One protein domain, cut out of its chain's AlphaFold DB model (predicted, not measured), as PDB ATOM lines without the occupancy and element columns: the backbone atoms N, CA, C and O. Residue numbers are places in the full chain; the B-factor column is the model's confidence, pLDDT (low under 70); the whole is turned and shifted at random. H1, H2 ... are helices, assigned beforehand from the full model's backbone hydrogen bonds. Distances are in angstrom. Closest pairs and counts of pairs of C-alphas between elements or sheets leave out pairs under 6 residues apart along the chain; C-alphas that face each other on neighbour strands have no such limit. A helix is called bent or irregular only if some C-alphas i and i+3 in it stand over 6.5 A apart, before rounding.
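What this domain is: This is residues 177 to 309 and 510 to 568 of the 673 residues of an uncharacterized protein of Bradyrhizobium symbiodeficiens (UniProt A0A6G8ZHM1). One long helix, H5, is the spine, with shorter helices packed along it: H2, H3 and H4 near its first end, H1 and H7 near its middle. H6 folds back along its last part and H8 lies beside H6, making a row H5, H6, H8, while residues 510 to 516 stick out at one end. The printed part has 192 residues with nine named helices, H1 to H9 in order, and no named strand; the class is all helix. The whole is elongated, with spans of 69 by 35 by 33 A, and only just compact, close to loose, with a radius of gyration of the C-alphas of 19.1 A.

How they stand to each other: H1, residues 177 to 183, touches residues 255 to 263 of the hub H5, residues 243 to 273, at a steep tilt of 51 degrees; their closest C-alphas, of Leu 180 and Val 259, are 6.7 A apart. H2, residues 188 to 195, touches H5 with Ala 192 and Tyr 247 closest, C-alphas 5.0 A apart, about perpendicular at 77 degrees. H3, residues 199 to 213, touches H4, residues 230 to 236, with the C-alphas of Ala 209 and Pro 232 closest at 4.3 A. H4 and H5 are a hairpin that only just touches, with 3 pairs of C-alphas within 8 A, the closest Leu 235 and Tyr 250 at 7.3 A. H6, residues 277 to 289, forms a hairpin with H5, a steep tilt of 39 degrees, with the C-alphas of Tyr 266 and Pro 279 closest at 5.0 A. H7, residues 305 to 308, touches H5, with the C-alphas of Ser 257 and Ile 306 closest at 5.4 A. H8, residues 515 to 532, touches H6 at a shallow tilt of 9 degrees, the same way, with the C-alphas of Val 285 and Val 528 closest at 6.6 A; H5 and H8 are apart. H9, residues 544 to 548, touches residues 288 to 289 of H6, the C-alphas of Leu 289 and Gly 544 being closest at 3.9 A. Every O i to N i+4 pair is within hydrogen-bond range in H1, H2, H4, H5, H6, H8 and H9; H3 has 5 of 11, beside 6 of 12 O i to N i+3 pairs, and H7 is too short for an i+4 pair.

Where its parts are: H1 begins at C-alpha 177 (164.211, 69.765, 208.772). H3, 19.7 A long, is irregular, with C-alphas 204 and 207 7.3 A apart. H5 measures 44.5 A, H6 18.5 A and H8 24.6 A. H9 ends at C-alpha 548 (179.877, 73.977, 217.183).

The domain as a whole: The C-alphas farthest apart, of Lys 215 and Lys 511, are 69.1 A apart. Residues 310 to 509 are not printed, and C-alphas 309 and 510 are 40.6 A apart across this cut. The links H3 to H4, H6 to H7 and H8 to H9 are long. Mean pLDDT of the printed part is 78.0; 57 residues are under 70, among them 510 to 544 and 552 to 562.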
ATOM      1  N   ALA A 177     164.480  70.130 207.380       90.38
ATOM      2  CA  ALA A 177     164.211  69.765 208.772       90.38
ATOM      3  C   ALA A 177     165.504  69.444 209.540       90.38
ATOM      4  O   ALA A 177     165.693  69.937 210.652       90.38
ATOM      5  N   ALA A 178     166.428  68.697 208.928       88.06
ATOM      6  CA  ALA A 178     167.746  68.441 209.499       88.06
ATOM      7  C   ALA A 178     168.531  69.745 209.718       88.06
ATOM      8  O   ALA A 178     169.086  69.958 210.791       88.06
ATOM      9  N   LEU A 179     168.533  70.657 208.741       87.50
ATOM     10  CA  LEU A 179     169.203  71.954 208.855       87.50
ATOM     11  C   LEU A 179     168.598  72.820 209.971       87.50
ATOM     12  O   LEU A 179     169.338  73.434 210.736       87.50
ATOM     13  N   LEU A 180     167.272  72.828 210.115       89.00
ATOM     14  CA  LEU A 180     166.580  73.526 211.201       89.00
ATOM     15  C   LEU A 180     166.959  72.949 212.568       89.00
ATOM     16  O   LEU A 180     167.276  73.717 213.472       89.00
ATOM     17  N   ALA A 181     166.997  71.623 212.711       85.44
ATOM     18  CA  ALA A 181     167.409  70.967 213.954       85.44
ATOM     19  C   ALA A 181     168.864  71.296 214.348       85.44
ATOM     20  O   ALA A 181     169.192  71.348 215.533       85.44
ATOM     21  N   LEU A 182     169.729  71.544 213.359       81.81
ATOM     22  CA  LEU A 182     171.132  71.908 213.565       81.81
ATOM     23  C   LEU A 182     171.325  73.387 213.945       81.81
ATOM     24  O   LEU A 182     172.311  73.701 214.616       81.81
ATOM     25  N   ILE A 183     170.417  74.273 213.517       82.56
ATOM     26  CA  ILE A 183     170.466  75.725 213.769       82.56
ATOM     27  C   ILE A 183     169.747  76.089 215.069       82.56
ATOM     28  O   ILE A 183     170.262  76.884 215.856       82.56
ATOM     29  N   LEU A 184     168.544  75.552 215.282       86.81
ATOM     30  CA  LEU A 184     167.679  75.976 216.376       86.81
ATOM     31  C   LEU A 184     168.291  75.599 217.738       86.81
ATOM     32  O   LEU A 184     168.723  74.456 217.927       86.81
ATOM     33  N   PRO A 185     168.339  76.548 218.692       82.12
ATOM     34  CA  PRO A 185     168.878  76.280 220.016       82.12
ATOM     35  C   PRO A 185     167.949  75.335 220.786       82.12
ATOM     36  O   PRO A 185     166.738  75.552 220.847       82.12
ATOM     37  N   GLY A 186     168.527  74.302 221.397       80.38
ATOM     38  CA  GLY A 186     167.826  73.389 222.300       80.38
ATOM     39  C   GLY A 186     167.591  73.976 223.698       80.38
ATOM     40  O   GLY A 186     166.669  73.545 224.380       80.38
ATOM     41  N   ASP A 187     168.381  74.978 224.113       82.62
ATOM     42  CA  ASP A 187     168.273  75.659 225.416       82.62
ATOM     43  C   ASP A 187     168.274  77.189 225.257       82.62
ATOM     44  O   ASP A 187     169.291  77.862 225.424       82.62
ATOM     45  N   VAL A 188     167.114  77.759 224.918       88.31
ATOM     46  CA  VAL A 188     166.957  79.217 224.738       88.31
ATOM     47  C   VAL A 188     167.293  79.988 226.020       88.31
ATOM     48  O   VAL A 188     167.934  81.033 225.946       88.31
ATOM     49  N   GLN A 189     166.894  79.475 227.188       89.12
ATOM     50  CA  GLN A 189     167.072  80.154 228.475       89.12
ATOM     51  C   GLN A 189     168.549  80.215 228.891       89.12
ATOM     52  O   GLN A 189     169.040  81.268 229.309       89.12
ATOM     53  N   GLY A 190     169.290  79.115 228.729       85.38
ATOM     54  CA  GLY A 190     170.728  79.095 228.991       85.38
ATOM     55  C   GLY A 190     171.500  80.059 228.094       85.38
ATOM     56  O   GLY A 190     172.395  80.754 228.575       85.38
ATOM     57  N   MET A 191     171.129  80.161 226.814       84.94
ATOM     58  CA  MET A 191     171.749  81.117 225.887       84.94
ATOM     59  C   MET A 191     171.370  82.565 226.194       84.94
ATOM     60  O   MET A 191     172.235  83.435 226.159       84.94
ATOM     61  N   ALA A 192     170.108  82.824 226.548       89.25
ATOM     62  CA  ALA A 192     169.649  84.148 226.958       89.25
ATOM     63  C   ALA A 192     170.448  84.654 228.165       89.25
ATOM     64  O   ALA A 192     170.933  85.782 228.156       89.25
ATOM     65  N   THR A 193     170.654  83.792 229.163       87.19
ATOM     66  CA  THR A 193     171.398  84.124 230.387       87.19
ATOM     67  C   THR A 193     172.860  84.475 230.103       87.19
ATOM     68  O   THR A 193     173.390  85.402 230.707       87.19
ATOM     69  N   ARG A 194     173.511  83.781 229.158       84.06
ATOM     70  CA  ARG A 194     174.882  84.114 228.725       84.06
ATOM     71  C   ARG A 194     174.923  85.430 227.952       84.06
ATOM     72  O   ARG A 194     175.711  86.308 228.291       84.06
ATOM     73  N   ALA A 195     174.020  85.599 226.984       87.25
ATOM     74  CA  ALA A 195     173.932  86.810 226.172       87.25
ATOM     75  C   ALA A 195     173.650  88.067 227.014       87.25
ATOM     76  O   ALA A 195     174.166  89.138 226.705       87.25
ATOM     77  N   ALA A 196     172.883  87.939 228.100       88.50
ATOM     78  CA  ALA A 196     172.585  89.032 229.024       88.50
ATOM     79  C   ALA A 196     173.817  89.589 229.756       88.50
ATOM     80  O   ALA A 196     173.772  90.726 230.222       88.50
ATOM     81  N   GLY A 197     174.904  88.817 229.854       83.81
ATOM     82  CA  GLY A 197     176.148  89.249 230.493       83.81
ATOM     83  C   GLY A 197     177.101  90.031 229.583       83.81
ATOM     84  O   GLY A 197     178.104  90.534 230.077       83.81
ATOM     85  N   GLY A 198     176.832  90.118 228.276       81.19
ATOM     86  CA  GLY A 198     177.735  90.741 227.305       81.19
ATOM     87  C   GLY A 198     177.244  92.091 226.781       81.19
ATOM     88  O   GLY A 198     176.063  92.269 226.503       81.19
ATOM     89  N   ASN A 199     178.169  93.018 226.519       81.38
ATOM     90  CA  ASN A 199     177.854  94.332 225.928       81.38
ATOM     91  C   ASN A 199     177.622  94.240 224.405       81.38
ATOM     92  O   ASN A 199     177.076  95.142 223.764       81.38
ATOM     93  N   HIS A 200     178.045  93.137 223.785       80.25
ATOM     94  CA  HIS A 200     177.934  92.965 222.344       80.25
ATOM     95  C   HIS A 200     176.483  92.683 221.879       80.25
ATOM     96  O   HIS A 200     176.053  93.294 220.895       80.25
ATOM     97  N   PRO A 201     175.676  91.814 222.523       87.12
ATOM     98  CA  PRO A 201     174.247  91.680 222.211       87.12
ATOM     99  C   PRO A 201     173.479  92.995 222.396       87.12
ATOM    100  O   PRO A 201     172.574  93.302 221.615       87.12
ATOM    101  N   VAL A 202     173.909  93.790 223.380       88.88
ATOM    102  CA  VAL A 202     173.366  95.109 223.720       88.88
ATOM    103  C   VAL A 202     173.565  96.100 222.589       88.88
ATOM    104  O   VAL A 202     172.587  96.547 221.992       88.88
ATOM    105  N   SER A 203     174.820  96.378 222.246       82.81
ATOM    106  CA  SER A 203     175.179  97.305 221.166       82.81
ATOM    107  C   SER A 203     174.651  96.870 219.795       82.81
ATOM    108  O   SER A 203     174.382  97.710 218.934       82.81
ATOM    109  N   TYR A 204     174.486  95.560 219.575       82.62
ATOM    110  CA  TYR A 204     173.974  95.021 218.316       82.62
ATOM    111  C   TYR A 204     172.454  95.165 218.167       82.62
ATOM    112  O   TYR A 204     171.988  95.496 217.076       82.62
ATOM    113  N   LEU A 205     171.680  94.859 219.217       89.69
ATOM    114  CA  LEU A 205     170.233  94.679 219.080       89.69
ATOM    115  C   LEU A 205     169.418  95.111 220.301       89.69
ATOM    116  O   LEU A 205     168.508  95.926 220.142       89.69
ATOM    117  N   THR A 206     169.690  94.574 221.496       92.25
ATOM    118  CA  THR A 206     168.783  94.792 222.639       92.25
ATOM    119  C   THR A 206     168.785  96.246 223.096       92.25
ATOM    120  O   THR A 206     167.711  96.779 223.351       92.25
ATOM    121  N   GLY A 207     169.936  96.926 223.095       92.06
ATOM    122  CA  GLY A 207     170.043  98.330 223.494       92.06
ATOM    123  C   GLY A 207     169.287  99.291 222.579       92.06
ATOM    124  O   GLY A 207     168.379  99.972 223.057       92.06
ATOM    125  N   PRO A 208     169.556  99.302 221.260       92.25
ATOM    126  CA  PRO A 208     168.797 100.118 220.319       92.25
ATOM    127  C   PRO A 208     167.284  99.835 220.341       92.25
ATOM    128  O   PRO A 208     166.488 100.736 220.085       92.25
ATOM    129  N   ALA A 209     166.857  98.612 220.688       94.31
ATOM    130  CA  ALA A 209     165.436  98.302 220.832       94.31
ATOM    131  C   ALA A 209     164.812  99.055 222.019       94.31
ATOM    132  O   ALA A 209     163.705  99.573 221.878       94.31
ATOM    133  N   LEU A 210     165.514  99.184 223.152       95.19
ATOM    134  CA  LEU A 210     164.976  99.807 224.371       95.19
ATOM    135  C   LEU A 210     164.545 101.266 224.186       95.19
ATOM    136  O   LEU A 210     163.645 101.729 224.883       95.19
ATOM    137  N   TYR A 211     165.134 101.996 223.236       94.25
ATOM    138  CA  TYR A 211     164.733 103.374 222.925       94.25
ATOM    139  C   TYR A 211     163.247 103.498 222.579       94.25
ATOM    140  O   TYR A 211     162.624 104.516 222.865       94.25
ATOM    141  N   HIS A 212     162.647 102.433 222.057       92.12
ATOM    142  CA  HIS A 212     161.235 102.395 221.693       92.12
ATOM    143  C   HIS A 212     160.263 102.278 222.875       92.12
ATOM    144  O   HIS A 212     159.053 102.333 222.651       92.12
ATOM    145  N   PHE A 213     160.743 102.161 224.121       92.31
ATOM    146  CA  PHE A 213     159.886 102.423 225.284       92.31
ATOM    147  C   PHE A 213     159.347 103.863 225.267       92.31
ATOM    148  O   PHE A 213     158.224 104.101 225.715       92.31
ATOM    149  N   ALA A 214     160.108 104.801 224.696       91.62
ATOM    150  CA  ALA A 214     159.679 106.168 224.449       91.62
ATOM    151  C   ALA A 214     159.137 106.320 223.020       91.62
ATOM    152  O   ALA A 214     159.627 105.722 222.058       91.62
ATOM    153  N   LYS A 215     158.110 107.160 222.863       88.56
ATOM    154  CA  LYS A 215     157.482 107.433 221.563       88.56
ATOM    155  C   LYS A 215     158.201 108.564 220.827       88.56
ATOM    156  O   LYS A 215     158.707 109.493 221.446       88.56
ATOM    157  N   GLY A 216     158.175 108.509 219.496       86.00
ATOM    158  CA  GLY A 216     158.619 109.613 218.636       86.00
ATOM    159  C   GLY A 216     160.131 109.842 218.584       86.00
ATOM    160  O   GLY A 216     160.555 110.893 218.108       86.00
ATOM    161  N   LEU A 217     160.939 108.888 219.061       89.69
ATOM    162  CA  LEU A 217     162.392 108.978 218.950       89.69
ATOM    163  C   LEU A 217     162.844 108.739 217.513       89.69
ATOM    164  O   LEU A 217     162.383 107.814 216.841       89.69
ATOM    165  N   VAL A 218     163.777 109.574 217.068       87.81
ATOM    166  CA  VAL A 218     164.306 109.567 215.709       87.81
ATOM    167  C   VAL A 218     165.744 109.053 215.747       87.81
ATOM    168  O   VAL A 218     166.588 109.668 216.403       87.81
ATOM    169  N   PRO A 219     166.064 107.954 215.046       86.94
ATOM    170  CA  PRO A 219     167.441 107.493 214.948       86.94
ATOM    171  C   PRO A 219     168.365 108.583 214.383       86.94
ATOM    172  O   PRO A 219     167.958 109.383 213.543       86.94
ATOM    173  N   GLY A 220     169.603 108.647 214.860       79.19
ATOM    174  CA  GLY A 220     170.589 109.665 214.488       79.19
ATOM    175  C   GLY A 220     170.395 111.045 215.119       79.19
ATOM    176  O   GLY A 220     171.348 111.815 215.164       79.19
ATOM    177  N   ARG A 221     169.207 111.339 215.660       83.69
ATOM    178  CA  ARG A 221     168.950 112.539 216.471       83.69
ATOM    179  C   ARG A 221     168.841 112.210 217.956       83.69
ATOM    180  O   ARG A 221     169.395 112.913 218.789       83.69
ATOM    181  N   ASP A 222     168.084 111.163 218.275       87.44
ATOM    182  CA  ASP A 222     167.755 110.775 219.644       87.44
ATOM    183  C   ASP A 222     168.582 109.589 220.146       87.44
ATOM    184  O   ASP A 222     168.733 109.443 221.360       87.44
ATOM    185  N   PHE A 223     169.060 108.730 219.238       89.38
ATOM    186  CA  PHE A 223     169.868 107.552 219.553       89.38
ATOM    187  C   PHE A 223     170.604 106.992 218.332       89.38
ATOM    188  O   PHE A 223     170.207 107.232 217.187       89.38
ATOM    189  N   LEU A 224     171.631 106.177 218.575       85.38
ATOM    190  CA  LEU A 224     172.427 105.495 217.555       85.38
ATOM    191  C   LEU A 224     172.249 103.970 217.599       85.38
ATOM    192  O   LEU A 224     172.091 103.370 218.661       85.38
ATOM    193  N   ALA A 225     172.345 103.324 216.433       82.50
ATOM    194  CA  ALA A 225     172.461 101.871 216.304       82.50
ATOM    195  C   ALA A 225     173.699 101.526 215.463       82.50
ATOM    196  O   ALA A 225     173.875 102.059 214.369       82.50
ATOM    197  N   PHE A 226     174.559 100.631 215.960       73.31
ATOM    198  CA  PHE A 226     175.882 100.394 215.363       73.31
ATOM    199  C   PHE A 226     175.843  99.591 214.050       73.31
ATOM    200  O   PHE A 226     176.768  99.666 213.249       73.31
ATOM    201  N   TYR A 227     174.787  98.802 213.827       78.31
ATOM    202  CA  TYR A 227     174.714  97.853 212.709       78.31
ATOM    203  C   TYR A 227     173.567  98.157 211.746       78.31
ATOM    204  O   TYR A 227     173.789  98.432 210.570       78.31
ATOM    205  N   GLY A 228     172.330  98.083 212.225       85.56
ATOM    206  CA  GLY A 228     171.137  98.330 211.429       85.56
ATOM    207  C   GLY A 228     169.966  98.701 212.325       85.56
ATOM    208  O   GLY A 228     169.968  98.412 213.520       85.56
ATOM    209  N   TYR A 229     168.968  99.350 211.737       90.25
ATOM    210  CA  TYR A 229     167.819  99.889 212.466       90.25
ATOM    211  C   TYR A 229     166.611  98.947 212.450       90.25
ATOM    212  O   TYR A 229     165.755  99.021 213.327       90.25
ATOM    213  N   GLY A 230     166.555  98.026 211.485       91.44
ATOM    214  CA  GLY A 230     165.458  97.080 211.329       91.44
ATOM    215  C   GLY A 230     165.351  96.030 212.432       91.44
ATOM    216  O   GLY A 230     164.265  95.889 212.992       91.44
ATOM    217  N   PRO A 231     166.427  95.304 212.790       90.81
ATOM    218  CA  PRO A 231     166.357  94.281 213.824       90.81
ATOM    219  C   PRO A 231     165.921  94.853 215.180       90.81
ATOM    220  O   PRO A 231     164.980  94.302 215.755       90.81
ATOM    221  N   PRO A 232     166.487  95.981 215.666       91.62
ATOM    222  CA  PRO A 232     166.012  96.611 216.897       91.62
ATOM    223  C   PRO A 232     164.564  97.083 216.829       91.62
ATOM    224  O   PRO A 232     163.816  96.870 217.779       91.62
ATOM    225  N   TYR A 233     164.142  97.656 215.701       92.88
ATOM    226  CA  TYR A 233     162.757  98.074 215.498       92.88
ATOM    227  C   TYR A 233     161.765  96.899 215.514       92.88
ATOM    228  O   TYR A 233     160.656  97.024 216.025       92.88
ATOM    229  N   LEU A 234     162.129  95.744 214.953       92.94
ATOM    230  CA  LEU A 234     161.265  94.562 214.991       92.94
ATOM    231  C   LEU A 234     161.236  93.933 216.381       92.94
ATOM    232  O   LEU A 234     160.163  93.564 216.854       92.94
ATOM    233  N   LEU A 235     162.391  93.845 217.048       92.31
ATOM    234  CA  LEU A 235     162.466  93.373 218.428       92.31
ATOM    235  C   LEU A 235     161.649  94.276 219.362       92.31
ATOM    236  O   LEU A 235     160.982  93.775 220.268       92.31
ATOM    237  N   SER A 236     161.637  95.588 219.107       92.00
ATOM    238  CA  SER A 236     160.943  96.547 219.964       92.00
ATOM    239  C   SER A 236     159.428  96.360 220.024       92.00
ATOM    240  O   SER A 236     158.801  96.713 221.021       92.00
ATOM    241  N   ARG A 237     158.830  95.725 219.007       91.69
ATOM    242  CA  ARG A 237     157.392  95.401 218.965       91.69
ATOM    243  C   ARG A 237     156.950  94.378 220.006       91.69
ATOM    244  O   ARG A 237     155.753  94.203 220.206       91.69
ATOM    245  N   PHE A 238     157.902  93.743 220.670       90.88
ATOM    246  CA  PHE A 238     157.672  92.725 221.685       90.88
ATOM    247  C   PHE A 238     158.352  93.080 223.014       90.88
ATOM    248  O   PHE A 238     158.564  92.202 223.853       90.88
ATOM    249  N   LEU A 239     158.739  94.348 223.199       89.19
ATOM    250  CA  LEU A 239     159.311  94.802 224.459       89.19
ATOM    251  C   LEU A 239     158.300  94.661 225.588       89.19
ATOM    252  O   LEU A 239     157.136  95.036 225.472       89.19
ATOM    253  N   THR A 240     158.794  94.142 226.700       86.81
ATOM    254  CA  THR A 240     158.077  94.016 227.965       86.81
ATOM    255  C   THR A 240     158.988  94.519 229.075       86.81
ATOM    256  O   THR A 240     160.204  94.608 228.881       86.81
ATOM    257  N   ALA A 241     158.417  94.839 230.236       88.75
ATOM    258  CA  ALA A 241     159.190  95.214 231.417       88.75
ATOM    259  C   ALA A 241     159.840  93.987 232.101       88.75
ATOM    260  O   ALA A 241     159.740  93.801 233.309       88.75
ATOM    261  N   ASP A 242     160.439  93.098 231.305       90.25
ATOM    262  CA  ASP A 242     161.052  91.842 231.734       90.25
ATOM    263  C   ASP A 242     162.327  91.583 230.913       90.25
ATOM    264  O   ASP A 242     162.294  91.295 229.710       90.25
ATOM    265  N   ALA A 243     163.475  91.673 231.587       90.88
ATOM    266  CA  ALA A 243     164.778  91.414 230.985       90.88
ATOM    267  C   ALA A 243     164.915  89.960 230.495       90.88
ATOM    268  O   ALA A 243     165.537  89.712 229.460       90.88
ATOM    269  N   ASN A 244     164.308  88.989 231.184       92.81
ATOM    270  CA  ASN A 244     164.358  87.592 230.773       92.81
ATOM    271  C   ASN A 244     163.602  87.367 229.460       92.81
ATOM    272  O   ASN A 244     164.121  86.718 228.546       92.81
ATOM    273  N   ALA A 245     162.402  87.941 229.342       92.88
ATOM    274  CA  ALA A 245     161.606  87.879 228.120       92.88
ATOM    275  C   ALA A 245     162.335  88.527 226.931       92.88
ATOM    276  O   ALA A 245     162.406  87.923 225.856       92.88
ATOM    277  N   LEU A 246     162.941  89.704 227.138       92.94
ATOM    278  CA  LEU A 246     163.741  90.403 226.128       92.94
ATOM    279  C   LEU A 246     164.871  89.520 225.582       92.94
ATOM    280  O   LEU A 246     164.998  89.357 224.366       92.94
ATOM    281  N   TYR A 247     165.677  88.925 226.463       92.38
ATOM    282  CA  TYR A 247     166.829  88.124 226.042       92.38
ATOM    283  C   TYR A 247     166.435  86.755 225.470       92.38
ATOM    284  O   TYR A 247     167.061  86.282 224.521       92.38
ATOM    285  N   CYS A 248     165.352  86.137 225.948       92.56
ATOM    286  CA  CYS A 248     164.800  84.940 225.307       92.56
ATOM    287  C   CYS A 248     164.322  85.232 223.879       92.56
ATOM    288  O   CYS A 248     164.557  84.441 222.959       92.56
ATOM    289  N   LEU A 249     163.658  86.373 223.678       92.50
ATOM    290  CA  LEU A 249     163.211  86.789 222.357       92.50
ATOM    291  C   LEU A 249     164.385  87.148 221.447       92.50
ATOM    292  O   LEU A 249     164.378  86.748 220.286       92.50
ATOM    293  N   TYR A 250     165.404  87.823 221.976       92.38
ATOM    294  CA  TYR A 250     166.660  88.076 221.277       92.38
ATOM    295  C   TYR A 250     167.237  86.777 220.691       92.38
ATOM    296  O   TYR A 250     167.448  86.702 219.482       92.38
ATOM    297  N   ILE A 251     167.388  85.715 221.494       90.56
ATOM    298  CA  ILE A 251     167.915  84.425 221.012       90.56
ATOM    299  C   ILE A 251     167.046  83.843 219.889       90.56
ATOM    300  O   ILE A 251     167.568  83.436 218.848       90.56
ATOM    301  N   ARG A 252     165.717  83.847 220.055       91.00
ATOM    302  CA  ARG A 252     164.777  83.373 219.021       91.00
ATOM    303  C   ARG A 252     164.886  84.192 217.736       91.00
ATOM    304  O   ARG A 252     164.848  83.625 216.646       91.00
ATOM    305  N   PHE A 253     165.053  85.503 217.859       91.12
ATOM    306  CA  PHE A 253     165.202  86.419 216.736       91.12
ATOM    307  C   PHE A 253     166.495  86.149 215.958       91.12
ATOM    308  O   PHE A 253     166.462  86.024 214.729       91.12
ATOM    309  N   ILE A 254     167.628  85.979 216.652       88.88
ATOM    310  CA  ILE A 254     168.886  85.615 215.991       88.88
ATOM    311  C   ILE A 254     168.759  84.241 215.314       88.88
ATOM    312  O   ILE A 254     169.139  84.097 214.150       88.88
ATOM    313  N   ALA A 255     168.173  83.249 215.993       88.56
ATOM    314  CA  ALA A 255     167.978  81.910 215.436       88.56
ATOM    315  C   ALA A 255     167.091  81.932 214.179       88.56
ATOM    316  O   ALA A 255     167.457  81.349 213.159       88.56
ATOM    317  N   GLY A 256     165.972  82.664 214.205       91.56
ATOM    318  CA  GLY A 256     165.102  82.849 213.040       91.56
ATOM    319  C   GLY A 256     165.831  83.511 211.868       91.56
ATOM    320  O   GLY A 256     165.671  83.101 210.718       91.56
ATOM    321  N   SER A 257     166.712  84.466 212.159       91.31
ATOM    322  CA  SER A 257     167.523  85.127 211.134       91.31
ATOM    323  C   SER A 257     168.520  84.176 210.468       91.31
ATOM    324  O   SER A 257     168.676  84.167 209.245       91.31
ATOM    325  N   LEU A 258     169.171  83.326 211.268       88.44
ATOM    326  CA  LEU A 258     170.045  82.267 210.767       88.44
ATOM    327  C   LEU A 258     169.278  81.236 209.938       88.44
ATOM    328  O   LEU A 258     169.801  80.783 208.920       88.44
ATOM    329  N   VAL A 259     168.051  80.890 210.334       91.25
ATOM    330  CA  VAL A 259     167.175  80.001 209.561       91.25
ATOM    331  C   VAL A 259     166.887  80.596 208.185       91.25
ATOM    332  O   VAL A 259     167.103  79.916 207.184       91.25
ATOM    333  N   ILE A 260     166.473  81.866 208.105       93.44
ATOM    334  CA  ILE A 260     166.199  82.534 206.820       93.44
ATOM    335  C   ILE A 260     167.445  82.516 205.929       93.44
ATOM    336  O   ILE A 260     167.358  82.155 204.750       93.44
ATOM    337  N   PHE A 261     168.613  82.838 206.487       91.44
ATOM    338  CA  PHE A 261     169.873  82.803 205.749       91.44
ATOM    339  C   PHE A 261     170.185  81.401 205.199       91.44
ATOM    340  O   PHE A 261     170.398  81.239 204.000       91.44
ATOM    341  N   HIS A 262     170.188  80.368 206.046       89.38
ATOM    342  CA  HIS A 262     170.612  79.026 205.637       89.38
ATOM    343  C   HIS A 262     169.586  78.335 204.733       89.38
ATOM    344  O   HIS A 262     169.969  77.629 203.801       89.38
ATOM    345  N   VAL A 263     168.287  78.563 204.953       91.44
ATOM    346  CA  VAL A 263     167.230  78.042 204.076       91.44
ATOM    347  C   VAL A 263     167.296  78.726 202.711       91.44
ATOM    348  O   VAL A 263     167.267  78.041 201.690       91.44
ATOM    349  N   SER A 264     167.454  80.052 202.653       92.69
ATOM    350  CA  SER A 264     167.624  80.744 201.367       92.69
ATOM    351  C   SER A 264     168.913  80.324 200.650       92.69
ATOM    352  O   SER A 264     168.884  80.099 199.438       92.69
ATOM    353  N   ALA A 265     170.012  80.114 201.381       90.56
ATOM    354  CA  ALA A 265     171.246  79.554 200.838       90.56
ATOM    355  C   ALA A 265     171.036  78.142 200.272       90.56
ATOM    356  O   ALA A 265     171.467  77.879 199.151       90.56
ATOM    357  N   TYR A 266     170.323  77.259 200.981       90.94
ATOM    358  CA  TYR A 266     169.966  75.926 200.483       90.94
ATOM    359  C   TYR A 266     169.240  76.015 199.135       90.94
ATOM    360  O   TYR A 266     169.661  75.379 198.169       90.94
ATOM    361  N   TRP A 267     168.202  76.851 199.034       90.44
ATOM    362  CA  TRP A 267     167.421  77.017 197.803       90.44
ATOM    363  C   TRP A 267     168.255  77.537 196.631       90.44
ATOM    364  O   TRP A 267     168.196  76.983 195.530       90.44
ATOM    365  N   VAL A 268     169.069  78.565 196.869       91.31
ATOM    366  CA  VAL A 268     169.956  79.144 195.852       91.31
ATOM    367  C   VAL A 268     171.017  78.148 195.412       91.31
ATOM    368  O   VAL A 268     171.230  77.967 194.216       91.31
ATOM    369  N   LEU A 269     171.673  77.471 196.352       88.19
ATOM    370  CA  LEU A 269     172.698  76.488 196.027       88.19
ATOM    371  C   LEU A 269     172.103  75.263 195.330       88.19
ATOM    372  O   LEU A 269     172.765  74.674 194.477       88.19
ATOM    373  N   ARG A 270     170.857  74.887 195.630       87.06
ATOM    374  CA  ARG A 270     170.149  73.811 194.926       87.06
ATOM    375  C   ARG A 270     169.939  74.156 193.465       87.06
ATOM    376  O   ARG A 270     170.206  73.331 192.596       87.06
ATOM    377  N   ASP A 271     169.497  75.380 193.213       86.69
ATOM    378  CA  ASP A 271     169.319  75.917 191.870       86.69
ATOM    379  C   ASP A 271     170.660  76.125 191.150       86.69
ATOM    380  O   ASP A 271     170.779  75.885 189.952       86.69
ATOM    381  N   PHE A 272     171.710  76.497 191.876       86.69
ATOM    382  CA  PHE A 272     173.044  76.667 191.315       86.69
ATOM    383  C   PHE A 272     173.696  75.328 190.936       86.69
ATOM    384  O   PHE A 272     174.133  75.141 189.802       86.69
ATOM    385  N   PHE A 273     173.743  74.367 191.862       80.44
ATOM    386  CA  PHE A 273     174.396  73.073 191.648       80.44
ATOM    387  C   PHE A 273     173.517  72.046 190.936       80.44
ATOM    388  O   PHE A 273     174.052  71.022 190.492       80.44
ATOM    389  N   GLN A 274     172.209  72.300 190.833       80.06
ATOM    390  CA  GLN A 274     171.213  71.368 190.298       80.06
ATOM    391  C   GLN A 274     171.272  70.014 191.034       80.06
ATOM    392  O   GLN A 274     171.282  68.941 190.430       80.06
ATOM    393  N   ASN A 275     171.382  70.074 192.365       77.19
ATOM    394  CA  ASN A 275     171.532  68.925 193.259       77.19
ATOM    395  C   ASN A 275     170.861  69.220 194.610       77.19
ATOM    396  O   ASN A 275     171.013  70.326 195.115       77.19
ATOM    397  N   ARG A 276     170.148  68.249 195.201       80.81
ATOM    398  CA  ARG A 276     169.433  68.428 196.482       80.81
ATOM    399  C   ARG A 276     170.317  68.234 197.724       80.81
ATOM    400  O   ARG A 276     170.131  68.928 198.710       80.81
ATOM    401  N   ALA A 277     171.319  67.354 197.673       79.25
ATOM    402  CA  ALA A 277     172.165  67.022 198.826       79.25
ATOM    403  C   ALA A 277     173.361  67.977 199.010       79.25
ATOM    404  O   ALA A 277     173.688  68.352 200.132       79.25
ATOM    405  N   MET A 278     174.000  68.412 197.920       75.94
ATOM    406  CA  MET A 278     175.155  69.324 197.969       75.94
ATOM    407  C   MET A 278     174.880  70.646 198.713       75.94
ATOM    408  O   MET A 278     175.718  71.053 199.518       75.94
ATOM    409  N   PRO A 279     173.729  71.314 198.501       80.62
ATOM    410  CA  PRO A 279     173.370  72.526 199.231       80.62
ATOM    411  C   PRO A 279     173.300  72.308 200.737       80.62
ATOM    412  O   PRO A 279     173.783  73.149 201.487       80.62
ATOM    413  N   PHE A 280     172.744  71.172 201.176       83.44
ATOM    414  CA  PHE A 280     172.686  70.815 202.591       83.44
ATOM    415  C   PHE A 280     174.088  70.643 203.170       83.44
ATOM    416  O   PHE A 280     174.387  71.220 204.208       83.44
ATOM    417  N   VAL A 281     174.969  69.914 202.476       79.94
ATOM    418  CA  VAL A 281     176.350  69.713 202.931       79.94
ATOM    419  C   VAL A 281     177.088  71.048 203.043       79.94
ATOM    420  O   VAL A 281     177.697  71.313 204.072       79.94
ATOM    421  N   LEU A 282     176.991  71.926 202.041       78.06
ATOM    422  CA  LEU A 282     177.631  73.246 202.091       78.06
ATOM    423  C   LEU A 282     177.044  74.149 203.185       78.06
ATOM    424  O   LEU A 282     177.799  74.823 203.884       78.06
ATOM    425  N   ALA A 283     175.719  74.146 203.361       80.31
ATOM    426  CA  ALA A 283     175.049  74.906 204.415       80.31
ATOM    427  C   ALA A 283     175.424  74.395 205.814       80.31
ATOM    428  O   ALA A 283     175.696  75.202 206.696       80.31
ATOM    429  N   PHE A 284     175.500  73.076 206.007       77.81
ATOM    430  CA  PHE A 284     175.948  72.464 207.258       77.81
ATOM    431  C   PHE A 284     177.412  72.784 207.560       77.81
ATOM    432  O   PHE A 284     177.739  73.182 208.675       77.81
ATOM    433  N   VAL A 285     178.292  72.648 206.565       75.69
ATOM    434  CA  VAL A 285     179.713  72.981 206.710       75.69
ATOM    435  C   VAL A 285     179.862  74.435 207.132       75.69
ATOM    436  O   VAL A 285     180.560  74.722 208.095       75.69
ATOM    437  N   PHE A 286     179.154  75.352 206.482       75.69
ATOM    438  CA  PHE A 286     179.189  76.753 206.870       75.69
ATOM    439  C   PHE A 286     178.626  77.019 208.260       75.69
ATOM    440  O   PHE A 286     179.240  77.763 209.023       75.69
ATOM    441  N   LEU A 287     177.498  76.392 208.601       77.31
ATOM    442  CA  LEU A 287     176.917  76.489 209.932       77.31
ATOM    443  C   LEU A 287     177.936  76.078 210.990       77.31
ATOM    444  O   LEU A 287     178.098  76.803 211.961       77.31
ATOM    445  N   ALA A 288     178.643  74.965 210.789       73.69
ATOM    446  CA  ALA A 288     179.679  74.506 211.707       73.69
ATOM    447  C   ALA A 288     180.875  75.469 211.767       73.69
ATOM    448  O   ALA A 288     181.484  75.613 212.820       73.69
ATOM    449  N   LEU A 289     181.218  76.133 210.662       69.75
ATOM    450  CA  LEU A 289     182.378  77.024 210.573       69.75
ATOM    451  C   LEU A 289     182.149  78.419 211.132       69.75
ATOM    452  O   LEU A 289     183.079  79.022 211.650       69.75
ATOM    453  N   CYS A 290     180.924  78.929 211.049       69.69
ATOM    454  CA  CYS A 290     180.589  80.252 211.573       69.69
ATOM    455  C   CYS A 290     180.481  80.292 213.093       69.69
ATOM    456  O   CYS A 290     180.305  81.366 213.663       69.69
ATOM    457  N   GLN A 291     180.540  79.133 213.747       73.06
ATOM    458  CA  GLN A 291     180.492  79.054 215.195       73.06
ATOM    459  C   GLN A 291     181.835  79.477 215.753       73.06
ATOM    460  O   GLN A 291     182.897  79.052 215.296       73.06
ATOM    461  N   TYR A 292     181.773  80.336 216.751       68.00
ATOM    462  CA  TYR A 292     182.934  80.805 217.471       68.00
ATOM    463  C   TYR A 292     182.550  80.979 218.945       68.00
ATOM    464  O   TYR A 292     181.368  81.059 219.285       68.00
ATOM    465  N   ALA A 293     183.562  81.003 219.809       65.19
ATOM    466  CA  ALA A 293     183.455  80.915 221.265       65.19
ATOM    467  C   ALA A 293     182.993  79.542 221.785       65.19
ATOM    468  O   ALA A 293     182.658  78.641 221.013       65.19
ATOM    469  N   ASP A 294     183.035  79.355 223.103       66.88
ATOM    470  CA  ASP A 294     182.734  78.095 223.800       66.88
ATOM    471  C   ASP A 294     181.215  77.809 223.856       66.88
ATOM    472  O   ASP A 294     180.588  77.720 224.916       66.88
ATOM    473  N   GLY A 295     180.586  77.721 222.679       60.62
ATOM    474  CA  GLY A 295     179.146  77.501 222.521       60.62
ATOM    475  C   GLY A 295     178.278  78.739 222.784       60.62
ATOM    476  O   GLY A 295     177.082  78.589 223.041       60.62
ATOM    477  N   ASP A 296     178.860  79.942 222.732       66.62
ATOM    478  CA  ASP A 296     178.187  81.230 222.966       66.62
ATOM    479  C   ASP A 296     178.241  82.164 221.744       66.62
ATOM    480  O   ASP A 296     178.467  83.366 221.849       66.62
ATOM    481  N   ALA A 297     178.031  81.623 220.543       67.00
ATOM    482  CA  ALA A 297     178.070  82.425 219.317       67.00
ATOM    483  C   ALA A 297     176.997  83.540 219.286       67.00
ATOM    484  O   ALA A 297     177.150  84.541 218.587       67.00
ATOM    485  N   PHE A 298     175.921  83.406 220.073       71.56
ATOM    486  CA  PHE A 298     174.921  84.466 220.254       71.56
ATOM    487  C   PHE A 298     175.381  85.580 221.204       71.56
ATOM    488  O   PHE A 298     174.768  86.640 221.212       71.56
ATOM    489  N   GLY A 299     176.467  85.392 221.955       68.38
ATOM    490  CA  GLY A 299     177.123  86.446 222.726       68.38
ATOM    491  C   GLY A 299     177.818  87.502 221.854       68.38
ATOM    492  O   GLY A 299     178.135  88.577 222.347       68.38
ATOM    493  N   GLY A 300     178.016  87.266 220.550       73.06
ATOM    494  CA  GLY A 300     178.482  88.288 219.599       73.06
ATOM    495  C   GLY A 300     177.833  88.126 218.215       73.06
ATOM    496  O   GLY A 300     178.463  87.743 217.231       73.06
ATOM    497  N   PRO A 301     176.552  88.489 218.080       72.56
ATOM    498  CA  PRO A 301     175.768  88.269 216.859       72.56
ATOM    499  C   PRO A 301     176.336  88.952 215.603       72.56
ATOM    500  O   PRO A 301     175.971  88.582 214.489       72.56
ATOM    501  N   SER A 302     177.241  89.928 215.737       69.38
ATOM    502  CA  SER A 302     177.919  90.546 214.588       69.38
ATOM    503  C   SER A 302     178.863  89.599 213.844       69.38
ATOM    504  O   SER A 302     179.278  89.890 212.717       69.38
ATOM    505  N   ALA A 303     179.197  88.481 214.473       68.06
ATOM    506  CA  ALA A 303     179.992  87.408 213.917       68.06
ATOM    507  C   ALA A 303     179.116  86.272 213.346       68.06
ATOM    508  O   ALA A 303     179.599  85.213 212.964       68.06
ATOM    509  N   LEU A 304     177.800  86.465 213.260       76.06
ATOM    510  CA  LEU A 304     176.879  85.487 212.693       76.06
ATOM    511  C   LEU A 304     176.292  85.977 211.366       76.06
ATOM    512  O   LEU A 304     176.203  87.175 211.084       76.06
ATOM    513  N   ALA A 305     175.791  85.029 210.569       77.31
ATOM    514  CA  ALA A 305     175.180  85.308 209.269       77.31
ATOM    515  C   ALA A 305     173.901  86.169 209.333       77.31
ATOM    516  O   ALA A 305     173.384  86.593 208.299       77.31
ATOM    517  N   ILE A 306     173.415  86.495 210.537       78.88
ATOM    518  CA  ILE A 306     172.328  87.454 210.747       78.88
ATOM    519  C   ILE A 306     172.585  88.801 210.061       78.88
ATOM    520  O   ILE A 306     171.636  89.420 209.580       78.88
ATOM    521  N   ARG A 307     173.844  89.248 209.957       79.31
ATOM    522  CA  ARG A 307     174.175  90.520 209.295       79.31
ATOM    523  C   ARG A 307     173.799  90.533 207.820       79.31
ATOM    524  O   ARG A 307     173.530  91.589 207.269       79.31
ATOM    525  N   TYR A 308     173.767  89.388 207.160       84.81
ATOM    526  CA  TYR A 308     173.506  89.292 205.725       84.81
ATOM    527  C   TYR A 308     172.402  88.276 205.436       84.81
ATOM    528  O   TYR A 308     172.426  87.580 204.425       84.81
ATOM    529  N   MET A 309     171.388  88.247 206.306       89.81
ATOM    530  CA  MET A 309     170.224  87.363 206.220       89.81
ATOM    531  C   MET A 309     169.585  87.315 204.820       89.81
ATOM    532  O   MET A 309     169.185  86.250 204.357       89.81
ATOM    533  N   THR A 510     185.031  57.858 183.186       54.22
ATOM    534  CA  THR A 510     184.674  56.667 183.970       54.22
ATOM    535  C   THR A 510     183.161  56.419 183.969       54.22
ATOM    536  O   THR A 510     182.355  57.338 184.085       54.22
ATOM    537  N   LYS A 511     182.762  55.146 183.838       49.47
ATOM    538  CA  LYS A 511     181.348  54.710 183.813       49.47
ATOM    539  C   LYS A 511     180.764  54.425 185.209       49.47
ATOM    540  O   LYS A 511     179.619  53.993 185.307       49.47
ATOM    541  N   SER A 512     181.543  54.614 186.277       48.94
ATOM    542  CA  SER A 512     181.162  54.209 187.634       48.94
ATOM    543  C   SER A 512     180.099  55.132 188.240       48.94
ATOM    544  O   SER A 512     180.222  56.357 188.208       48.94
ATOM    545  N   GLN A 513     179.067  54.531 188.838       51.84
ATOM    546  CA  GLN A 513     177.971  55.232 189.517       51.84
ATOM    547  C   GLN A 513     178.398  55.895 190.838       51.84
ATOM    548  O   GLN A 513     177.705  56.782 191.328       51.84
ATOM    549  N   LEU A 514     179.554  55.514 191.392       54.47
ATOM    550  CA  LEU A 514     180.090  56.064 192.643       54.47
ATOM    551  C   LEU A 514     180.739  57.442 192.448       54.47
ATOM    552  O   LEU A 514     180.853  58.221 193.387       54.47
ATOM    553  N   VAL A 515     181.132  57.781 191.222       54.22
ATOM    554  CA  VAL A 515     181.954  58.956 190.895       54.22
ATOM    555  C   VAL A 515     181.279  60.303 191.219       54.22
ATOM    556  O   VAL A 515     181.962  61.171 191.756       54.22
ATOM    557  N   PRO A 516     179.968  60.526 190.990       53.62
ATOM    558  CA  PRO A 516     179.300  61.762 191.401       53.62
ATOM    559  C   PRO A 516     179.231  61.906 192.923       53.62
ATOM    560  O   PRO A 516     179.507  62.989 193.434       53.62
ATOM    561  N   ALA A 517     178.928  60.819 193.640       56.84
ATOM    562  CA  ALA A 517     178.898  60.801 195.102       56.84
ATOM    563  C   ALA A 517     180.299  61.038 195.689       56.84
ATOM    564  O   ALA A 517     180.446  61.828 196.617       56.84
ATOM    565  N   VAL A 518     181.336  60.456 195.080       59.59
ATOM    566  CA  VAL A 518     182.745  60.682 195.437       59.59
ATOM    567  C   VAL A 518     183.195  62.103 195.088       59.59
ATOM    568  O   VAL A 518     183.923  62.694 195.868       59.59
ATOM    569  N   SER A 519     182.734  62.703 193.984       60.34
ATOM    570  CA  SER A 519     183.038  64.105 193.641       60.34
ATOM    571  C   SER A 519     182.463  65.083 194.663       60.34
ATOM    572  O   SER A 519     183.125  66.028 195.079       60.34
ATOM    573  N   LEU A 520     181.229  64.819 195.094       60.81
ATOM    574  CA  LEU A 520     180.509  65.620 196.076       60.81
ATOM    575  C   LEU A 520     181.132  65.433 197.460       60.81
ATOM    576  O   LEU A 520     181.390  66.416 198.147       60.81
ATOM    577  N   GLY A 521     181.455  64.187 197.815       61.47
ATOM    578  CA  GLY A 521     182.192  63.843 199.025       61.47
ATOM    579  C   GLY A 521     183.584  64.468 199.055       61.47
ATOM    580  O   GLY A 521     183.942  65.069 200.052       61.47
ATOM    581  N   ALA A 522     184.343  64.427 197.960       62.03
ATOM    582  CA  ALA A 522     185.679  65.014 197.880       62.03
ATOM    583  C   ALA A 522     185.639  66.542 197.979       62.03
ATOM    584  O   ALA A 522     186.432  67.119 198.713       62.03
ATOM    585  N   VAL A 523     184.697  67.212 197.308       62.91
ATOM    586  CA  VAL A 523     184.537  68.670 197.423       62.91
ATOM    587  C   VAL A 523     184.114  69.064 198.838       62.91
ATOM    588  O   VAL A 523     184.651  70.028 199.385       62.91
ATOM    589  N   ALA A 524     183.199  68.312 199.453       62.78
ATOM    590  CA  ALA A 524     182.799  68.519 200.838       62.78
ATOM    591  C   ALA A 524     183.969  68.286 201.801       62.78
ATOM    592  O   ALA A 524     184.242  69.145 202.626       62.78
ATOM    593  N   VAL A 525     184.706  67.183 201.656       63.97
ATOM    594  CA  VAL A 525     185.859  66.822 202.493       63.97
ATOM    595  C   VAL A 525     187.002  67.815 202.332       63.97
ATOM    596  O   VAL A 525     187.580  68.209 203.333       63.97
ATOM    597  N   VAL A 526     187.307  68.277 201.116       62.41
ATOM    598  CA  VAL A 526     188.333  69.306 200.887       62.41
ATOM    599  C   VAL A 526     187.890  70.634 201.489       62.41
ATOM    600  O   VAL A 526     188.676  71.258 202.192       62.41
ATOM    601  N   SER A 527     186.629  71.038 201.300       59.69
ATOM    602  CA  SER A 527     186.096  72.252 201.933       59.69
ATOM    603  C   SER A 527     186.170  72.144 203.461       59.69
ATOM    604  O   SER A 527     186.704  73.033 204.114       59.69
ATOM    605  N   VAL A 528     185.733  71.018 204.031       62.12
ATOM    606  CA  VAL A 528     185.800  70.719 205.470       62.12
ATOM    607  C   VAL A 528     187.241  70.731 205.972       62.12
ATOM    608  O   VAL A 528     187.528  71.404 206.951       62.12
ATOM    609  N   ALA A 529     188.164  70.040 205.307       62.19
ATOM    610  CA  ALA A 529     189.558  69.946 205.729       62.19
ATOM    611  C   ALA A 529     190.270  71.303 205.667       62.19
ATOM    612  O   ALA A 529     190.975  71.656 206.613       62.19
ATOM    613  N   VAL A 530     190.045  72.082 204.601       59.91
ATOM    614  CA  VAL A 530     190.575  73.448 204.451       59.91
ATOM    615  C   VAL A 530     190.091  74.334 205.595       59.91
ATOM    616  O   VAL A 530     190.876  75.087 206.159       59.91
ATOM    617  N   LEU A 531     188.819  74.222 205.974       59.12
ATOM    618  CA  LEU A 531     188.196  75.151 206.914       59.12
ATOM    619  C   LEU A 531     188.356  74.741 208.382       59.12
ATOM    620  O   LEU A 531     188.559  75.606 209.226       59.12
ATOM    621  N   LEU A 532     188.367  73.441 208.694       58.81
ATOM    622  CA  LEU A 532     188.770  72.934 210.013       58.81
ATOM    623  C   LEU A 532     190.241  73.242 210.318       58.81
ATOM    624  O   LEU A 532     190.612  73.383 211.481       58.81
ATOM    625  N   SER A 533     191.072  73.344 209.278       55.22
ATOM    626  CA  SER A 533     192.496  73.669 209.396       55.22
ATOM    627  C   SER A 533     192.788  75.170 209.296       55.22
ATOM    628  O   SER A 533     193.906  75.577 209.596       55.22
ATOM    629  N   ALA A 534     191.798  75.997 208.931       53.06
ATOM    630  CA  ALA A 534     191.886  77.461 208.877       53.06
ATOM    631  C   ALA A 534     191.764  78.127 210.264       53.06
ATOM    632  O   ALA A 534     191.424  79.303 210.356       53.06
ATOM    633  N   GLN A 535     191.986  77.372 211.344       54.28
ATOM    634  CA  GLN A 535     192.035  77.909 212.696       54.28
ATOM    635  C   GLN A 535     193.448  78.390 213.015       54.28
ATOM    636  O   GLN A 535     194.356  77.570 213.182       54.28
ATOM    637  N   ASP A 536     193.618  79.702 213.184       51.00
ATOM    638  CA  ASP A 536     194.773  80.229 213.901       51.00
ATOM    639  C   ASP A 536     194.775  79.668 215.331       51.00
ATOM    640  O   ASP A 536     193.944  80.003 216.178       51.00
ATOM    641  N   ARG A 537     195.733  78.773 215.594       49.94
ATOM    642  CA  ARG A 537     195.938  78.130 216.900       49.94
ATOM    643  C   ARG A 537     196.366  79.118 217.989       49.94
ATOM    644  O   ARG A 537     196.479  78.710 219.141       49.94
ATOM    645  N   ARG A 538     196.639  80.378 217.637       48.25
ATOM    646  CA  ARG A 538     196.987  81.453 218.570       48.25
ATOM    647  C   ARG A 538     195.769  82.228 219.070       48.25
ATOM    648  O   ARG A 538     195.913  82.978 220.029       48.25
ATOM    649  N   GLN A 539     194.584  82.064 218.471       52.88
ATOM    650  CA  GLN A 539     193.377  82.673 219.028       52.88
ATOM    651  C   GLN A 539     192.941  81.930 220.294       52.88
ATOM    652  O   GLN A 539     192.770  80.714 220.291       52.88
ATOM    653  N   HIS A 540     192.717  82.686 221.371       58.84
ATOM    654  CA  HIS A 540     192.211  82.163 222.645       58.84
ATOM    655  C   HIS A 540     190.759  81.664 222.563       58.84
ATOM    656  O   HIS A 540     190.276  81.023 223.490       58.84
ATOM    657  N   VAL A 541     190.062  81.952 221.460       63.03
ATOM    658  CA  VAL A 541     188.652  81.624 221.249       63.03
ATOM    659  C   VAL A 541     188.541  80.362 220.390       63.03
ATOM    660  O   VAL A 541     189.150  80.265 219.322       63.03
ATOM    661  N   THR A 542     187.741  79.382 220.817       69.31
ATOM    662  CA  THR A 542     187.436  78.208 219.986       69.31
ATOM    663  C   THR A 542     186.587  78.606 218.785       69.31
ATOM    664  O   THR A 542     185.609  79.329 218.944       69.31
ATOM    665  N   ILE A 543     186.901  78.095 217.594       68.31
ATOM    666  CA  ILE A 543     186.146  78.376 216.363       68.31
ATOM    667  C   ILE A 543     185.799  77.091 215.606       68.31
ATOM    668  O   ILE A 543     186.318  76.006 215.900       68.31
ATOM    669  N   GLY A 544     184.910  77.216 214.627       69.69
ATOM    670  CA  GLY A 544     184.511  76.153 213.719       69.69
ATOM    671  C   GLY A 544     183.847  74.967 214.414       69.69
ATOM    672  O   GLY A 544     183.171  75.112 215.431       69.69
ATOM    673  N   LEU A 545     184.067  73.753 213.895       71.00
ATOM    674  CA  LEU A 545     183.409  72.544 214.408       71.00
ATOM    675  C   LEU A 545     183.665  72.307 215.905       71.00
ATOM    676  O   LEU A 545     182.792  71.796 216.595       71.00
ATOM    677  N   ARG A 546     184.832  72.705 216.428       71.56
ATOM    678  CA  ARG A 546     185.136  72.604 217.866       71.56
ATOM    679  C   ARG A 546     184.223  73.492 218.706       71.56
ATOM    680  O   ARG A 546     183.772  73.050 219.756       71.56
ATOM    681  N   SER A 547     183.943  74.703 218.229       74.00
ATOM    682  CA  SER A 547     182.954  75.602 218.828       74.00
ATOM    683  C   SER A 547     181.535  75.051 218.650       74.00
ATOM    684  O   SER A 547     180.778  74.970 219.616       74.00
ATOM    685  N   TYR A 548     181.197  74.554 217.453       74.25
ATOM    686  CA  TYR A 548     179.877  73.977 217.183       74.25
ATOM    687  C   TYR A 548     179.550  72.766 218.065       74.25
ATOM    688  O   TYR A 548     178.426  72.634 218.529       74.25
ATOM    689  N   LEU A 549     180.515  71.893 218.364       73.50
ATOM    690  CA  LEU A 549     180.285  70.747 219.254       73.50
ATOM    691  C   LEU A 549     179.958  71.153 220.705       73.50
ATOM    692  O   LEU A 549     179.475  70.322 221.474       73.50
ATOM    693  N   GLN A 550     180.208  72.408 221.084       73.31
ATOM    694  CA  GLN A 550     179.809  72.979 222.372       73.31
ATOM    695  C   GLN A 550     178.497  73.778 222.297       73.31
ATOM    696  O   GLN A 550     177.937  74.136 223.337       73.31
ATOM    697  N   TYR A 551     178.009  74.069 221.088       72.94
ATOM    698  CA  TYR A 551     176.769  74.796 220.857       72.94
ATOM    699  C   TYR A 551     175.566  73.950 221.308       72.94
ATOM    700  O   TYR A 551     175.451  72.798 220.885       72.94
ATOM    701  N   PRO A 552     174.647  74.491 222.130       68.25
ATOM    702  CA  PRO A 552     173.496  73.755 222.645       68.25
ATOM    703  C   PRO A 552     172.393  73.619 221.578       68.25
ATOM    704  O   PRO A 552     171.306  74.179 221.716       68.25
ATOM    705  N   SER A 553     172.660  72.885 220.495       67.44
ATOM    706  CA  SER A 553     171.638  72.450 219.532       67.44
ATOM    707  C   SER A 553     170.968  71.157 219.990       67.44
ATOM    708  O   SER A 553     171.494  70.427 220.837       67.44
ATOM    709  N   ILE A 554     169.840  70.826 219.356       61.03
ATOM    710  CA  ILE A 554     169.162  69.528 219.513       61.03
ATOM    711  C   ILE A 554     170.100  68.354 219.153       61.03
ATOM    712  O   ILE A 554     169.933  67.254 219.668       61.03
ATOM    713  N   ALA A 555     171.120  68.589 218.319       56.69
ATOM    714  CA  ALA A 555     172.119  67.592 217.931       56.69
ATOM    715  C   ALA A 555     173.307  67.468 218.910       56.69
ATOM    716  O   ALA A 555     174.134  66.568 218.755       56.69
ATOM    717  N   SER A 556     173.426  68.353 219.907       60.16
ATOM    718  CA  SER A 556     174.498  68.284 220.902       60.16
ATOM    719  C   SER A 556     174.132  67.306 222.025       60.16
ATOM    720  O   SER A 556     173.126  67.453 222.712       60.16
ATOM    721  N   PHE A 557     174.973  66.293 222.247       49.44
ATOM    722  CA  PHE A 557     174.735  65.226 223.235       49.44
ATOM    723  C   PHE A 557     174.881  65.681 224.705       49.44
ATOM    724  O   PHE A 557     174.831  64.864 225.623       49.44
ATOM    725  N   ARG A 558     175.115  66.977 224.953       55.66
ATOM    726  CA  ARG A 558     175.346  67.548 226.285       55.66
ATOM    727  C   ARG A 558     174.241  68.544 226.629       55.66
ATOM    728  O   ARG A 558     174.455  69.753 226.579       55.66
ATOM    729  N   TRP A 559     173.080  68.034 227.037       53.47
ATOM    730  CA  TRP A 559     172.089  68.824 227.773       53.47
ATOM    731  C   TRP A 559     172.698  69.259 229.114       53.47
ATOM    732  O   TRP A 559     172.626  68.547 230.115       53.47
ATOM    733  N   LYS A 560     173.378  70.410 229.141       54.78
ATOM    734  CA  LYS A 560     173.730  71.062 230.409       54.78
ATOM    735  C   LYS A 560     172.433  71.516 231.091       54.78
ATOM    736  O   LYS A 560     171.465  71.848 230.414       54.78
ATOM    737  N   ARG A 561     172.424  71.539 232.431       54.59
ATOM    738  CA  ARG A 561     171.349  72.163 233.223       54.59
ATOM    739  C   ARG A 561     171.090  73.570 232.677       54.59
ATOM    740  O   ARG A 561     172.022  74.372 232.636       54.59
ATOM    741  N   SER A 562     169.847  73.829 232.270       64.31
ATOM    742  CA  SER A 562     169.409  75.160 231.849       64.31
ATOM    743  C   SER A 562     169.693  76.155 232.976       64.31
ATOM    744  O   SER A 562     169.505  75.837 234.155       64.31
ATOM    745  N   ALA A 563     170.225  77.324 232.623       74.62
ATOM    746  CA  ALA A 563     170.458  78.383 233.596       74.62
ATOM    747  C   ALA A 563     169.116  78.898 234.145       74.62
ATOM    748  O   ALA A 563     168.079  78.786 233.491       74.62
ATOM    749  N   GLY A 564     169.130  79.462 235.354       82.12
ATOM    750  CA  GLY A 564     167.946  80.125 235.902       82.12
ATOM    751  C   GLY A 564     167.515  81.335 235.056       82.12
ATOM    752  O   GLY A 564     168.291  81.816 234.228       82.12
ATOM    753  N   PRO A 565     166.288  81.848 235.258       88.19
ATOM    754  CA  PRO A 565     165.845  83.077 234.609       88.19
ATOM    755  C   PRO A 565     166.773  84.246 234.950       88.19
ATOM    756  O   PRO A 565     167.288  84.330 236.069       88.19
ATOM    757  N   ILE A 566     166.950  85.165 234.001       90.56
ATOM    758  CA  ILE A 566     167.656  86.428 234.236       90.56
ATOM    759  C   ILE A 566     166.837  87.226 235.249       90.56
ATOM    760  O   ILE A 566     165.678  87.550 234.996       90.56
ATOM    761  N   LYS A 567     167.429  87.528 236.406       87.69
ATOM    762  CA  LYS A 567     166.790  88.313 237.465       87.69
ATOM    763  C   LYS A 567     167.547  89.612 237.669       87.69
ATOM    764  O   LYS A 567     168.758  89.596 237.870       87.69
ATOM    765  N   VAL A 568     166.813  90.717 237.671       89.31
ATOM    766  CA  VAL A 568     167.327  92.032 238.056       89.31
ATOM    767  C   VAL A 568     166.755  92.339 239.429       89.31
ATOM    768  O   VAL A 568     165.545  92.489 239.574       89.31
TER     769      VAL A 568